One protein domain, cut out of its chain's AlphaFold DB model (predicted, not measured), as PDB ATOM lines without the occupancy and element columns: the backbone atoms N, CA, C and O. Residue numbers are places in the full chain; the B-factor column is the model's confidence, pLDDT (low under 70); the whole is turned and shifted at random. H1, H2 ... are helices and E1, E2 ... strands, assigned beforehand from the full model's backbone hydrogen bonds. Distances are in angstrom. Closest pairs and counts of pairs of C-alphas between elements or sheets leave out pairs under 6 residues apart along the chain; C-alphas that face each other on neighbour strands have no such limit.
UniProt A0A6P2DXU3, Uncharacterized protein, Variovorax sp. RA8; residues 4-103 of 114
ATOM      1  N   HIS A   4      -4.490 -31.394 -26.919       72.62
ATOM      2  CA  HIS A   4      -5.094 -32.324 -25.973       72.62
ATOM      3  C   HIS A   4      -5.614 -31.634 -24.701       72.62
ATOM      4  O   HIS A   4      -6.727 -31.913 -24.270       72.62
ATOM      5  N   SER A   5      -4.877 -30.679 -24.125       75.50
ATOM      6  CA  SER A   5      -5.293 -29.997 -22.892       75.50
ATOM      7  C   SER A   5      -6.534 -29.121 -23.089       75.50
ATOM      8  O   SER A   5      -7.331 -28.974 -22.165       75.50
ATOM      9  N   ILE A   6      -6.720 -28.548 -24.282       80.12
ATOM     10  CA  ILE A   6      -7.885 -27.704 -24.599       80.12
ATOM     11  C   ILE A   6      -9.116 -28.549 -24.914       80.12
ATOM     12  O   ILE A   6     -10.213 -28.203 -24.480       80.12
ATOM     13  N   ASP A   7      -8.944 -29.666 -25.614       80.38
ATOM     14  CA  ASP A   7     -10.027 -30.625 -25.838       80.38
ATOM     15  C   ASP A   7     -10.533 -31.204 -24.502       80.38
ATOM     16  O   ASP A   7     -11.735 -31.186 -24.227       80.38
ATOM     17  N   GLN A   8      -9.612 -31.596 -23.615       80.44
ATOM     18  CA  GLN A   8      -9.929 -32.051 -22.258       80.44
ATOM     19  C   GLN A   8     -10.620 -30.959 -21.431       80.44
ATOM     20  O   GLN A   8     -11.631 -31.228 -20.783       80.44
ATOM     21  N   LEU A   9     -10.137 -29.713 -21.496       81.19
ATOM     22  CA  LEU A   9     -10.796 -28.569 -20.863       81.19
ATOM     23  C   LEU A   9     -12.248 -28.450 -21.343       81.19
ATOM     24  O   LEU A   9     -13.156 -28.424 -20.524       81.19
ATOM     25  N   CYS A  10     -12.497 -28.427 -22.653       80.69
ATOM     26  CA  CYS A  10     -13.853 -28.257 -23.187       80.69
ATOM     27  C   CYS A  10     -14.796 -29.407 -22.780       80.69
ATOM     28  O   CYS A  10     -15.981 -29.185 -22.495       80.69
ATOM     29  N   LYS A  11     -14.266 -30.633 -22.707       80.50
ATOM     30  CA  LYS A  11     -15.008 -31.831 -22.292       80.50
ATOM     31  C   LYS A  11     -15.333 -31.840 -20.801       80.50
ATOM     32  O   LYS A  11     -16.478 -32.109 -20.447       80.50
ATOM     33  N   HIS A  12     -14.375 -31.501 -19.944       79.94
ATOM     34  CA  HIS A  12     -14.504 -31.644 -18.489       79.94
ATOM     35  C   HIS A  12     -14.886 -30.358 -17.752       79.94
ATOM     36  O   HIS A  12     -15.169 -30.402 -16.555       79.94
ATOM     37  N   TRP A  13     -14.942 -29.211 -18.432       83.12
ATOM     38  CA  TRP A  13     -15.350 -27.962 -17.793       83.12
ATOM     39  C   TRP A  13     -16.795 -28.050 -17.264       83.12
ATOM     40  O   TRP A  13     -17.690 -28.514 -17.972       83.12
ATOM     41  N   PRO A  14     -17.078 -27.603 -16.033       79.88
ATOM     42  CA  PRO A  14     -18.402 -27.753 -15.418       79.88
ATOM     43  C   PRO A  14     -19.467 -26.781 -15.957       79.88
ATOM     44  O   PRO A  14     -20.652 -26.972 -15.697       79.88
ATOM     45  N   ALA A  15     -19.069 -25.739 -16.691       85.75
ATOM     46  CA  ALA A  15     -19.977 -24.743 -17.260       85.75
ATOM     47  C   ALA A  15     -20.001 -24.803 -18.791       85.75
ATOM     48  O   ALA A  15     -19.122 -25.379 -19.424       85.75
ATOM     49  N   GLU A  16     -20.989 -24.167 -19.413       87.12
ATOM     50  CA  GLU A  16     -21.035 -24.048 -20.879       87.12
ATOM     51  C   GLU A  16     -20.218 -22.863 -21.422       87.12
ATOM     52  O   GLU A  16     -19.942 -22.772 -22.623       87.12
ATOM     53  N   VAL A  17     -19.794 -21.971 -20.524       87.81
ATOM     54  CA  VAL A  17     -18.955 -20.807 -20.819       87.81
ATOM     55  C   VAL A  17     -17.679 -20.826 -19.982       87.81
ATOM     56  O   VAL A  17     -17.650 -21.330 -18.858       87.81
ATOM     57  N   ILE A  18     -16.621 -20.237 -20.527       87.12
ATOM     58  CA  ILE A  18     -15.307 -20.160 -19.889       87.12
ATOM     59  C   ILE A  18     -14.641 -18.810 -20.176       87.12
ATOM     60  O   ILE A  18     -14.833 -18.224 -21.248       87.12
ATOM     61  N   THR A  19     -13.876 -18.278 -19.221       86.31
ATOM     62  CA  THR A  19     -13.168 -17.001 -19.397       86.31
ATOM     63  C   THR A  19     -11.752 -17.200 -19.940       86.31
ATOM     64  O   THR A  19     -11.158 -18.263 -19.791       86.31
ATOM     65  N   HIS A  20     -11.191 -16.162 -20.575       86.44
ATOM     66  CA  HIS A  20      -9.793 -16.182 -21.049       86.44
ATOM     67  C   HIS A  20      -8.798 -16.506 -19.931       86.44
ATOM     68  O   HIS A  20      -7.850 -17.247 -20.171       86.44
ATOM     69  N   GLU A  21      -9.025 -15.956 -18.737       82.25
ATOM     70  CA  GLU A  21      -8.179 -16.211 -17.569       82.25
ATOM     71  C   GLU A  21      -8.256 -17.678 -17.154       82.25
ATOM     72  O   GLU A  21      -7.214 -18.299 -17.008       82.25
ATOM     73  N   ASP A  22      -9.459 -18.257 -17.066       81.75
ATOM     74  CA  ASP A  22      -9.626 -19.669 -16.698       81.75
ATOM     75  C   ASP A  22      -8.933 -20.606 -17.697       81.75
ATOM     76  O   ASP A  22      -8.265 -21.557 -17.298       81.75
ATOM     77  N   ILE A  23      -9.041 -20.315 -19.000       83.50
ATOM     78  CA  ILE A  23      -8.356 -21.089 -20.046       83.50
ATOM     79  C   ILE A  23      -6.841 -21.005 -19.859       83.50
ATOM     80  O   ILE A  23      -6.161 -22.030 -19.885       83.50
ATOM     81  N   ALA A  24      -6.307 -19.795 -19.684       82.75
ATOM     82  CA  ALA A  24      -4.875 -19.592 -19.520       82.75
ATOM     83  C   ALA A  24      -4.368 -20.282 -18.248       82.75
ATOM     84  O   ALA A  24      -3.410 -21.050 -18.315       82.75
ATOM     85  N   THR A  25      -5.062 -20.101 -17.124       82.12
ATOM     86  CA  THR A  25      -4.757 -20.752 -15.849       82.12
ATOM     87  C   THR A  25      -4.805 -22.271 -15.973       82.12
ATOM     88  O   THR A  25      -3.894 -22.935 -15.496       82.12
ATOM     89  N   TYR A  26      -5.799 -22.845 -16.648       78.75
ATOM     90  CA  TYR A  26      -5.895 -24.295 -16.791       78.75
ATOM     91  C   TYR A  26      -4.792 -24.872 -17.683       78.75
ATOM     92  O   TYR A  26      -4.103 -25.816 -17.304       78.75
ATOM     93  N   VAL A  27      -4.584 -24.280 -18.861       78.88
ATOM     94  CA  VAL A  27      -3.599 -24.767 -19.840       78.88
ATOM     95  C   VAL A  27      -2.167 -24.591 -19.332       78.88
ATOM     96  O   VAL A  27      -1.303 -25.402 -19.654       78.88
ATOM     97  N   THR A  28      -1.907 -23.555 -18.532       77.12
ATOM     98  CA  THR A  28      -0.592 -23.305 -17.921       77.12
ATOM     99  C   THR A  28      -0.467 -23.850 -16.500       77.12
ATOM    100  O   THR A  28       0.506 -23.548 -15.825       77.12
ATOM    101  N   SER A  29      -1.448 -24.614 -16.005       72.69
ATOM    102  CA  SER A  29      -1.477 -25.101 -14.614       72.69
ATOM    103  C   SER A  29      -1.256 -24.006 -13.551       72.69
ATOM    104  O   SER A  29      -0.718 -24.269 -12.479       72.69
ATOM    105  N   GLY A  30      -1.685 -22.775 -13.834       70.88
ATOM    106  CA  GLY A  30      -1.562 -21.616 -12.950       70.88
ATOM    107  C   GLY A  30      -0.293 -20.786 -13.132       70.88
ATOM    108  O   GLY A  30      -0.159 -19.766 -12.462       70.88
ATOM    109  N   GLU A  31       0.606 -21.153 -14.047       67.06
ATOM    110  CA  GLU A  31       1.843 -20.399 -14.297       67.06
ATOM    111  C   GLU A  31       1.605 -19.087 -15.059       67.06
ATOM    112  O   GLU A  31       2.387 -18.142 -14.943       67.06
ATOM    113  N   SER A  32       0.529 -18.996 -15.849       71.31
ATOM    114  CA  SER A  32       0.222 -17.800 -16.628       71.31
ATOM    115  C   SER A  32      -1.274 -17.556 -16.796       71.31
ATOM    116  O   SER A  32      -2.059 -18.449 -17.097       71.31
ATOM    117  N   THR A  33      -1.670 -16.291 -16.684       71.00
ATOM    118  CA  THR A  33      -3.026 -15.816 -17.010       71.00
ATOM    119  C   THR A  33      -3.109 -15.238 -18.424       71.00
ATOM    120  O   THR A  33      -4.146 -14.712 -18.836       71.00
ATOM    121  N   VAL A  34      -2.015 -15.322 -19.192       79.56
ATOM    122  CA  VAL A  34      -1.931 -14.755 -20.537       79.56
ATOM    123  C   VAL A  34      -2.530 -15.718 -21.553       79.56
ATOM    124  O   VAL A  34      -1.986 -16.782 -21.846       79.56
ATOM    125  N   PHE A  35      -3.648 -15.307 -22.143       79.00
ATOM    126  CA  PHE A  35      -4.290 -16.031 -23.232       79.00
ATOM    127  C   PHE A  35      -3.483 -15.890 -24.533       79.00
ATOM    128  O   PHE A  35      -3.290 -14.783 -25.039       79.00
ATOM    129  N   THR A  36      -3.017 -17.010 -25.093       83.88
ATOM    130  CA  THR A  36      -2.167 -17.024 -26.296       83.88
ATOM    131  C   THR A  36      -2.953 -17.353 -27.568       83.88
ATOM    132  O   THR A  36      -4.043 -17.929 -27.538       83.88
ATOM    133  N   GLN A  37      -2.384 -17.033 -28.736       84.06
ATOM    134  CA  GLN A  37      -3.004 -17.361 -30.028       84.06
ATOM    135  C   GLN A  37      -3.144 -18.877 -30.251       84.06
ATOM    136  O   GLN A  37      -4.086 -19.311 -30.913       84.06
ATOM    137  N   ALA A  38      -2.251 -19.688 -29.677       82.75
ATOM    138  CA  ALA A  38      -2.364 -21.144 -29.716       82.75
ATOM    139  C   ALA A  38      -3.613 -21.631 -28.962       82.75
ATOM    140  O   ALA A  38      -4.328 -22.495 -29.467       82.75
ATOM    141  N   MET A  39      -3.932 -21.017 -27.814       83.50
ATOM    142  CA  MET A  39      -5.148 -21.338 -27.058       83.50
ATOM    143  C   MET A  39      -6.417 -20.978 -27.830       83.50
ATOM    144  O   MET A  39      -7.367 -21.756 -27.859       83.50
ATOM    145  N   ARG A  40      -6.411 -19.827 -28.515       86.38
ATOM    146  CA  ARG A  40      -7.500 -19.440 -29.425       86.38
ATOM    147  C   ARG A  40      -7.740 -20.497 -30.499       86.38
ATOM    148  O   ARG A  40      -8.876 -20.920 -30.671       86.38
ATOM    149  N   ARG A  41      -6.682 -20.928 -31.190       85.56
ATOM    150  CA  ARG A  41      -6.795 -21.922 -32.267       85.56
ATOM    151  C   ARG A  41      -7.349 -23.254 -31.764       85.56
ATOM    152  O   ARG A  41      -8.201 -23.825 -32.426       85.56
ATOM    153  N   GLY A  42      -6.917 -23.720 -30.589       84.00
ATOM    154  CA  GLY A  42      -7.451 -24.953 -29.999       84.00
ATOM    155  C   GLY A  42      -8.938 -24.861 -29.640       84.00
ATOM    156  O   GLY A  42      -9.671 -25.827 -29.805       84.00
ATOM    157  N   LEU A  43      -9.405 -23.693 -29.192       84.88
ATOM    158  CA  LEU A  43     -10.825 -23.462 -28.908       84.88
ATOM    159  C   LEU A  43     -11.669 -23.409 -30.183       84.88
ATOM    160  O   LEU A  43     -12.754 -23.983 -30.222       84.88
ATOM    161  N   GLU A  44     -11.169 -22.747 -31.225       86.75
ATOM    162  CA  GLU A  44     -11.823 -22.712 -32.536       86.75
ATOM    163  C   GLU A  44     -11.940 -24.125 -33.135       86.75
ATOM    164  O   GLU A  44     -13.001 -24.488 -33.642       86.75
ATOM    165  N   ASP A  45     -10.894 -24.946 -32.999       85.31
ATOM    166  CA  ASP A  45     -10.879 -26.357 -33.412       85.31
ATOM    167  C   ASP A  45     -11.899 -27.200 -32.622       85.31
ATOM    168  O   ASP A  45     -12.662 -27.978 -33.197       85.31
ATOM    169  N   ALA A  46     -12.027 -26.938 -31.318       82.31
ATOM    170  CA  ALA A  46     -13.043 -27.530 -30.445       82.31
ATOM    171  C   ALA A  46     -14.471 -26.979 -30.672       82.31
ATOM    172  O   ALA A  46     -15.383 -27.290 -29.906       82.31
ATOM    173  N   ARG A  47     -14.692 -26.167 -31.719       84.06
ATOM    174  CA  ARG A  47     -15.969 -25.503 -32.048       84.06
ATOM    175  C   ARG A  47     -16.488 -24.547 -30.968       84.06
ATOM    176  O   ARG A  47     -17.677 -24.211 -30.965       84.06
ATOM    177  N   ALA A  48     -15.623 -24.069 -30.080       86.81
ATOM    178  CA  ALA A  48     -15.982 -23.016 -29.146       86.81
ATOM    179  C   ALA A  48     -16.107 -21.676 -29.888       86.81
ATOM    180  O   ALA A  48     -15.318 -21.367 -30.783       86.81
ATOM    181  N   LYS A  49     -17.085 -20.846 -29.508       88.56
ATOM    182  CA  LYS A  49     -17.252 -19.498 -30.079       88.56
ATOM    183  C   LYS A  49     -16.891 -18.426 -29.073       88.56
ATOM    184  O   LYS A  49     -17.284 -18.479 -27.909       88.56
ATOM    185  N   GLN A  50     -16.171 -17.420 -29.548       87.56
ATOM    186  CA  GLN A  50     -15.881 -16.237 -28.758       87.56
ATOM    187  C   GLN A  50     -17.109 -15.330 -28.696       87.56
ATOM    188  O   GLN A  50     -17.801 -15.141 -29.692       87.56
ATOM    189  N   PHE A  51     -17.344 -14.713 -27.540       85.81
ATOM    190  CA  PHE A  51     -18.296 -13.611 -27.449       85.81
ATOM    191  C   PHE A  51     -17.670 -12.325 -28.007       85.81
ATOM    192  O   PHE A  51     -16.607 -11.905 -27.549       85.81
ATOM    193  N   ASP A  52     -18.366 -11.640 -28.919       81.69
ATOM    194  CA  ASP A  52     -17.948 -10.327 -29.446       81.69
ATOM    195  C   ASP A  52     -17.944  -9.209 -28.392       81.69
ATOM    196  O   ASP A  52     -17.380  -8.134 -28.591       81.69
ATOM    197  N   ARG A  53     -18.570  -9.458 -27.239       81.50
ATOM    198  CA  ARG A  53     -18.727  -8.500 -26.143       81.50
ATOM    199  C   ARG A  53     -18.040  -8.978 -24.873       81.50
ATOM    200  O   ARG A  53     -18.013 -10.168 -24.565       81.50
ATOM    201  N   GLN A  54     -17.538  -8.024 -24.095       81.25
ATOM    202  CA  GLN A  54     -17.068  -8.293 -22.740       81.25
ATOM    203  C   GLN A  54     -18.262  -8.423 -21.796       81.25
ATOM    204  O   GLN A  54     -19.184  -7.606 -21.829       81.25
ATOM    205  N   ILE A  55     -18.227  -9.434 -20.935       81.19
ATOM    206  CA  ILE A  55     -19.257  -9.673 -19.928       81.19
ATOM    207  C   ILE A  55     -18.675  -9.298 -18.570       81.19
ATOM    208  O   ILE A  55     -17.573  -9.718 -18.219       81.19
ATOM    209  N   LYS A  56     -19.395  -8.469 -17.807       77.38
ATOM    210  CA  LYS A  56     -18.978  -8.113 -16.449       77.38
ATOM    211  C   LYS A  56     -19.237  -9.287 -15.512       77.38
ATOM    212  O   LYS A  56     -20.388  -9.621 -15.244       77.38
ATOM    213  N   ILE A  57     -18.165  -9.867 -14.989       72.19
ATOM    214  CA  ILE A  57     -18.198 -10.919 -13.973       72.19
ATOM    215  C   ILE A  57     -17.448 -10.385 -12.755       72.19
ATOM    216  O   ILE A  57     -16.309  -9.943 -12.878       72.19
ATOM    217  N   ASP A  58     -18.114 -10.375 -11.599       68.12
ATOM    218  CA  ASP A  58     -17.591  -9.804 -10.344       68.12
ATOM    219  C   ASP A  58     -17.033  -8.391 -10.517       68.12
ATOM    220  O   ASP A  58     -15.946  -8.063 -10.066       68.12
ATOM    221  N   ASN A  59     -17.801  -7.553 -11.215       73.75
ATOM    222  CA  ASN A  59     -17.471  -6.160 -11.514       73.75
ATOM    223  C   ASN A  59     -16.278  -5.941 -12.470       73.75
ATOM    224  O   ASN A  59     -15.971  -4.796 -12.797       73.75
ATOM    225  N   HIS A  60     -15.677  -7.005 -13.009       76.56
ATOM    226  CA  HIS A  60     -14.604  -6.922 -14.002       76.56
ATOM    227  C   HIS A  60     -15.101  -7.322 -15.402       76.56
ATOM    228  O   HIS A  60     -15.741  -8.367 -15.550       76.56
ATOM    229  N   PRO A  61     -14.840  -6.521 -16.454       79.88
ATOM    230  CA  PRO A  61     -15.172  -6.896 -17.824       79.88
ATOM    231  C   PRO A  61     -14.224  -8.000 -18.308       79.88
ATOM    232  O   PRO A  61     -13.047  -7.752 -18.557       79.88
ATOM    233  N   LYS A  62     -14.743  -9.220 -18.469       82.38
ATOM    234  CA  LYS A  62     -13.969 -10.378 -18.929       82.38
ATOM    235  C   LYS A  62     -14.385 -10.796 -20.338       82.38
ATOM    236  O   LYS A  62     -15.549 -10.676 -20.731       82.38
ATOM    237  N   LYS A  63     -13.412 -11.278 -21.116       85.50
ATOM    238  CA  LYS A  63     -13.657 -11.933 -22.407       85.50
ATOM    239  C   LYS A  63     -13.986 -13.400 -22.159       85.50
ATOM    240  O   LYS A  63     -13.295 -14.066 -21.387       85.50
ATOM    241  N   MET A  64     -15.029 -13.883 -22.824       86.69
ATOM    242  CA  MET A  64     -15.539 -15.237 -22.644       86.69
ATOM    243  C   MET A  64     -15.573 -16.010 -23.957       86.69
ATOM    244  O   MET A  64     -15.594 -15.423 -25.044       86.69
ATOM    245  N   TRP A  65     -15.637 -17.327 -23.813       89.31
ATOM    246  CA  TRP A  65     -15.924 -18.289 -24.863       89.31
ATOM    247  C   TRP A  65     -17.083 -19.178 -24.434       89.31
ATOM    248  O   TRP A  65     -17.194 -19.537 -23.263       89.31
ATOM    249  N   ALA A  66     -17.939 -19.529 -25.383       89.44
ATOM    250  CA  ALA A  66     -18.924 -20.582 -25.223       89.44
ATOM    251  C   ALA A  66     -18.328 -21.871 -25.789       89.44
ATOM    252  O   ALA A  66     -18.049 -21.946 -26.985       89.44
ATOM    253  N   ILE A  67     -18.107 -22.857 -24.921       89.38
ATOM    254  CA  ILE A  67     -17.519 -24.159 -25.276       89.38
ATOM    255  C   ILE A  67     -18.588 -25.204 -25.608       89.38
ATOM    256  O   ILE A  67     -18.313 -26.166 -26.315       89.38
ATOM    257  N   ARG A  68     -19.824 -25.009 -25.128       84.94
ATOM    258  CA  ARG A  68     -20.998 -25.831 -25.459       84.94
ATOM    259  C   ARG A  68     -22.172 -24.928 -25.794       84.94
ATOM    260  O   ARG A  68     -22.210 -23.788 -25.340       84.94
ATOM    261  N   ASN A  69     -23.097 -25.419 -26.623       84.94
ATOM    262  CA  ASN A  69     -24.285 -24.675 -27.065       84.94
ATOM    263  C   ASN A  69     -23.962 -23.238 -27.519       84.94
ATOM    264  O   ASN A  69     -24.666 -22.280 -27.191       84.94
ATOM    265  N   ALA A  70     -22.866 -23.090 -28.266       83.19
ATOM    266  CA  ALA A  70     -22.262 -21.798 -28.553       83.19
ATOM    267  C   ALA A  70     -23.230 -20.815 -29.230       83.19
ATOM    268  O   ALA A  70     -23.301 -19.655 -28.836       83.19
ATOM    269  N   ASP A  71     -24.036 -21.277 -30.187       82.81
ATOM    270  CA  ASP A  71     -25.047 -20.455 -30.862       82.81
ATOM    271  C   ASP A  71     -26.129 -19.921 -29.913       82.81
ATOM    272  O   ASP A  71     -26.512 -18.756 -30.008       82.81
ATOM    273  N   HIS A  72     -26.578 -20.733 -28.954       85.00
ATOM    274  CA  HIS A  72     -27.557 -20.312 -27.952       85.00
ATOM    275  C   HIS A  72     -26.973 -19.244 -27.019       85.00
ATOM    276  O   HIS A  72     -27.580 -18.196 -26.794       85.00
ATOM    277  N   TRP A  73     -25.761 -19.479 -26.516       84.56
ATOM    278  CA  TRP A  73     -25.116 -18.568 -25.577       84.56
ATOM    279  C   TRP A  73     -24.689 -17.249 -26.220       84.56
ATOM    280  O   TRP A  73     -24.864 -16.197 -25.609       84.56
ATOM    281  N   VAL A  74     -24.202 -17.274 -27.464       80.94
ATOM    282  CA  VAL A  74     -23.865 -16.059 -28.225       80.94
ATOM    283  C   VAL A  74     -25.125 -15.254 -28.575       80.94
ATOM    284  O   VAL A  74     -25.089 -14.023 -28.544       80.94
ATOM    285  N   ALA A  75     -26.255 -15.919 -28.845       84.06
ATOM    286  CA  ALA A  75     -27.536 -15.253 -29.087       84.06
ATOM    287  C   ALA A  75     -28.155 -14.645 -27.812       84.06
ATOM    288  O   ALA A  75     -28.884 -13.649 -27.885       84.06
ATOM    289  N   ILE A  76     -27.852 -15.202 -26.631       82.62
ATOM    290  CA  ILE A  76     -28.296 -14.650 -25.351       82.62
ATOM    291  C   ILE A  76     -27.694 -13.258 -25.156       82.62
ATOM    292  O   ILE A  76     -26.487 -13.077 -25.009       82.62
ATOM    293  N   LYS A  77     -28.570 -12.250 -25.079       75.38
ATOM    294  CA  LYS A  77     -28.197 -10.878 -24.703       75.38
ATOM    295  C   LYS A  77     -28.186 -10.655 -23.192       75.38
ATOM    296  O   LYS A  77     -27.559  -9.696 -22.742       75.38
ATOM    297  N   ASN A  78     -28.808 -11.548 -22.424       81.75
ATOM    298  CA  ASN A  78     -28.931 -11.457 -20.974       81.75
ATOM    299  C   ASN A  78     -27.593 -11.748 -20.266       81.75
ATOM    300  O   ASN A  78     -27.122 -12.883 -20.234       81.75
ATOM    301  N   ASN A  79     -27.000 -10.711 -19.675       77.25
ATOM    302  CA  ASN A  79     -25.737 -10.821 -18.945       77.25
ATOM    303  C   ASN A  79     -25.874 -11.579 -17.611       77.25
ATOM    304  O   ASN A  79     -24.888 -12.154 -17.161       77.25
ATOM    305  N   ASP A  80     -27.058 -11.607 -16.989       79.50
ATOM    306  CA  ASP A  80     -27.274 -12.323 -15.720       79.50
ATOM    307  C   ASP A  80     -27.201 -13.840 -15.924       79.50
ATOM    308  O   ASP A  80     -26.528 -14.536 -15.171       79.50
ATOM    309  N   ALA A  81     -27.804 -14.340 -17.008       81.88
ATOM    310  CA  ALA A  81     -27.724 -15.751 -17.386       81.88
ATOM    311  C   ALA A  81     -26.270 -16.186 -17.640       81.88
ATOM    312  O   ALA A  81     -25.824 -17.197 -17.105       81.88
ATOM    313  N   LEU A  82     -25.508 -15.375 -18.384       80.81
ATOM    314  CA  LEU A  82     -24.085 -15.615 -18.641       80.81
ATOM    315  C   LEU A  82     -23.245 -15.581 -17.360       80.81
ATOM    316  O   LEU A  82     -22.347 -16.401 -17.187       80.81
ATOM    317  N   ARG A  83     -23.545 -14.652 -16.448       80.19
ATOM    318  CA  ARG A  83     -22.872 -14.562 -15.149       80.19
ATOM    319  C   ARG A  83     -23.146 -15.797 -14.297       80.19
ATOM    320  O   ARG A  83     -22.200 -16.338 -13.737       80.19
ATOM    321  N   ARG A  84     -24.402 -16.244 -14.198       82.56
ATOM    322  CA  ARG A  84     -24.773 -17.455 -13.446       82.56
ATOM    323  C   ARG A  84     -24.092 -18.693 -14.011       82.56
ATOM    324  O   ARG A  84     -23.584 -19.502 -13.246       82.56
ATOM    325  N   GLU A  85     -24.042 -18.810 -15.335       82.56
ATOM    326  CA  GLU A  85     -23.367 -19.925 -15.995       82.56
ATOM    327  C   GLU A  85     -21.863 -19.914 -15.705       82.56
ATOM    328  O   GLU A  85     -21.315 -20.910 -15.250       82.56
ATOM    329  N   ALA A  86     -21.206 -18.761 -15.848       76.69
ATOM    330  CA  ALA A  86     -19.793 -18.619 -15.499       76.69
ATOM    331  C   ALA A  86     -19.527 -18.858 -13.998       76.69
ATOM    332  O   ALA A  86     -18.467 -19.355 -13.620       76.69
ATOM    333  N   GLN A  87     -20.488 -18.544 -13.124       77.62
ATOM    334  CA  GLN A  87     -20.398 -18.828 -11.692       77.62
ATOM    335  C   GLN A  87     -20.464 -20.323 -11.367       77.62
ATOM    336  O   GLN A  87     -19.858 -20.719 -10.375       77.62
ATOM    337  N   LYS A  88     -21.088 -21.168 -12.200       77.62
ATOM    338  CA  LYS A  88     -21.038 -22.632 -12.019       77.62
ATOM    339  C   LYS A  88     -19.613 -23.181 -12.087       77.62
ATOM    340  O   LYS A  88     -19.312 -24.176 -11.439       77.62
ATOM    341  N   ALA A  89     -18.718 -22.508 -12.813       69.81
ATOM    342  CA  ALA A  89     -17.310 -22.880 -12.871       69.81
ATOM    343  C   ALA A  89     -16.478 -22.380 -11.680       69.81
ATOM    344  O   ALA A  89     -15.401 -22.903 -11.414       69.81
ATOM    345  N   ARG A  90     -16.959 -21.397 -10.912       63.47
ATOM    346  CA  ARG A  90     -16.207 -20.804  -9.796       63.47
ATOM    347  C   ARG A  90     -16.032 -21.646  -8.529       63.47
ATOM    348  O   ARG A  90     -14.956 -21.510  -7.951       63.47
ATOM    349  N   PRO A  91     -16.956 -22.529  -8.093       53.22
ATOM    350  CA  PRO A  91     -16.621 -23.484  -7.031       53.22
ATOM    351  C   PRO A  91     -15.461 -24.413  -7.436       53.22
ATOM    352  O   PRO A  91     -14.792 -24.968  -6.575       53.22
ATOM    353  N   HIS A  92     -15.172 -24.520  -8.737       48.44
ATOM    354  CA  HIS A  92     -14.103 -25.339  -9.293       48.44
ATOM    355  C   HIS A  92     -12.838 -24.551  -9.672       48.44
ATOM    356  O   HIS A  92     -11.751 -25.108  -9.608       48.44
ATOM    357  N   GLY A  93     -12.926 -23.259  -9.997       42.66
ATOM    358  CA  GLY A  93     -11.775 -22.440 -10.415       42.66
ATOM    359  C   GLY A  93     -10.693 -22.228  -9.346       42.66
ATOM    360  O   GLY A  93      -9.559 -21.914  -9.686       42.66
ATOM    361  N   SER A  94     -11.008 -22.437  -8.063       41.38
ATOM    362  CA  SER A  94     -10.010 -22.423  -6.980       41.38
ATOM    363  C   SER A  94      -9.469 -23.816  -6.623       41.38
ATOM    364  O   SER A  94      -8.543 -23.904  -5.821       41.38
ATOM    365  N   MET A  95     -10.048 -24.894  -7.167       40.19
ATOM    366  CA  MET A  95      -9.797 -26.272  -6.713       40.19
ATOM    367  C   MET A  95      -9.428 -27.246  -7.845       40.19
ATOM    368  O   MET A  95      -8.812 -28.274  -7.587       40.19
ATOM    369  N   LEU A  96      -9.741 -26.922  -9.102       47.03
ATOM    370  CA  LEU A  96      -9.394 -27.717 -10.275       47.03
ATOM    371  C   LEU A  96      -8.111 -27.187 -10.914       47.03
ATOM    372  O   LEU A  96      -8.118 -26.570 -11.979       47.03
ATOM    373  N   THR A  97      -6.984 -27.445 -10.259       50.06
ATOM    374  CA  THR A  97      -5.709 -27.486 -10.981       50.06
ATOM    375  C   THR A  97      -5.778 -28.602 -12.031       50.06
ATOM    376  O   THR A  97      -6.520 -29.573 -11.860       50.06
ATOM    377  N   ALA A  98      -4.994 -28.513 -13.109       47.81
ATOM    378  CA  ALA A  98      -4.894 -29.604 -14.086       47.81
ATOM    379  C   ALA A  98      -4.562 -30.957 -13.408       47.81
ATOM    380  O   ALA A  98      -5.057 -31.999 -13.826       47.81
ATOM    381  N   SER A  99      -3.822 -30.926 -12.288       43.22
ATOM    382  CA  SER A  99      -3.595 -32.082 -11.406       43.22
ATOM    383  C   SER A  99      -4.871 -32.662 -10.787       43.22
ATOM    384  O   SER A  99      -5.011 -33.879 -10.737       43.22
ATOM    385  N   ALA A 100      -5.813 -31.835 -10.331       45.72
ATOM    386  CA  ALA A 100      -7.047 -32.313  -9.708       45.72
ATOM    387  C   ALA A 100      -8.010 -32.962 -10.720       45.72
ATOM    388  O   ALA A 100      -8.698 -33.920 -10.377       45.72
ATOM    389  N   ILE A 101      -8.029 -32.495 -11.976       51.12
ATOM    390  CA  ILE A 101      -8.830 -33.137 -13.035       51.12
ATOM    391  C   ILE A 101      -8.168 -34.434 -13.518       51.12
ATOM    392  O   ILE A 101      -8.859 -35.436 -13.671       51.12
ATOM    393  N   MET A 102      -6.840 -34.460 -13.681       50.12
ATOM    394  CA  MET A 102      -6.121 -35.699 -14.013       50.12
ATOM    395  C   MET A 102      -6.274 -36.758 -12.911       50.12
ATOM    396  O   MET A 102      -6.456 -37.928 -13.219       50.12
ATOM    397  N   ALA A 103      -6.290 -36.360 -11.634       50.88
ATOM    398  CA  ALA A 103      -6.584 -37.273 -10.529       50.88
ATOM    399  C   ALA A 103      -8.026 -37.811 -10.580       50.88
ATOM    400  O   ALA A 103      -8.239 -38.994 -10.348       50.88
TER     401      ALA A 103
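This is residues 4 to 103 of the 114 residues of an uncharacterized protein of Variovorax sp. RA8 (UniProt A0A6P2DXU3). Two short paired strands, E1 and E4, lie in the middle of the domain, with H1, H2 and H3 clustered toward one end, H1 packing on both H2 and H3, and H4 and H5 toward the other. H5 packs on E1 and on E2 of a small hairpin, E2 and E3, whose second strand runs on into E4, while the tail with H6 and H7 passes back to the H1 and H2 end. The printed part has 100 residues with seven named helices and four named strands, in the order H1 E1 H2 H3 E2 E3 E4 H4 H5 H6 H7, and both two-stranded sheets are antiparallel. The class is mostly helix, and the whole is compact, with a radius of gyration of the C-alphas of 12.5 A and spans of 36 by 27 by 21 A.

Look first at E1, residues 17 to 19, and its antiparallel neighbour E4, residues 64 to 66, where N 18 and O 65 are 2.9 A apart, within hydrogen-bond range. Residues 49 to 50 also pair with 65 to 66 of E4, antiparallel. E2, residues 55 to 57, and E3, residues 60 to 62, form an antiparallel hairpin, with N 57 and O 60 2.9 A apart; E3 runs on into E4 at 45 degrees. H5, residues 79 to 88, has C-alpha Ala 86 5.8 A from that of Val 17 in E1, and Arg 83 6.0 A from Ile 57 in E2, again between C-alphas; these are the closest pairs. H4, residues 70 to 75, is close to H5 but not clearly touching, with C-alphas Trp 73 and Leu 82 closest at 7.6 A. At the other end, H1, residues 4 to 12, touches H2, residues 20 to 27, at a steep tilt of 65 degrees, C-alphas Ser 5 and Val 27 closest at 6.3 A. H1 also touches H3, residues 37 to 45, C-alphas Ile 6 and Gly 42 closest at 6.1 A. H6, residues 90 to 93, and H7, residues 98 to 103, are each close to H2 but not clearly touching, with closest C-alphas Asp 22 and Gly 93 at 7.2 A and Tyr 26 and Ala 98 at 6.0 A. Every O i to N i+4 pair is within hydrogen-bond range in H1, H2, H3, H4, H5 and H7; H6 is too short for one.

Find C-alpha 4 at (-5.094, -32.324, -25.973), where H1 begins and runs 12.0 A. H2 measures 10.7 A, H3 12.4 A, H4 8.4 A, H6 4.8 A and H7 8.6 A; E1 measures 7.1 A, E2 6.2 A, E3 6.1 A and E4 6.8 A. From C-alpha 79 at (-25.737, -10.821, -18.945) H5 runs 14.5 A, and H7 ends at C-alpha 103, (-6.584, -37.273, -10.529).

The C-alphas of Lys 77 and Ala 103, the two farthest apart, are 36.9 A apart. The printed part has no cut, and no link is long. The mean pLDDT of the printed part is 76.6; look for values under 70 at residues 31, 58 and 89 to 103.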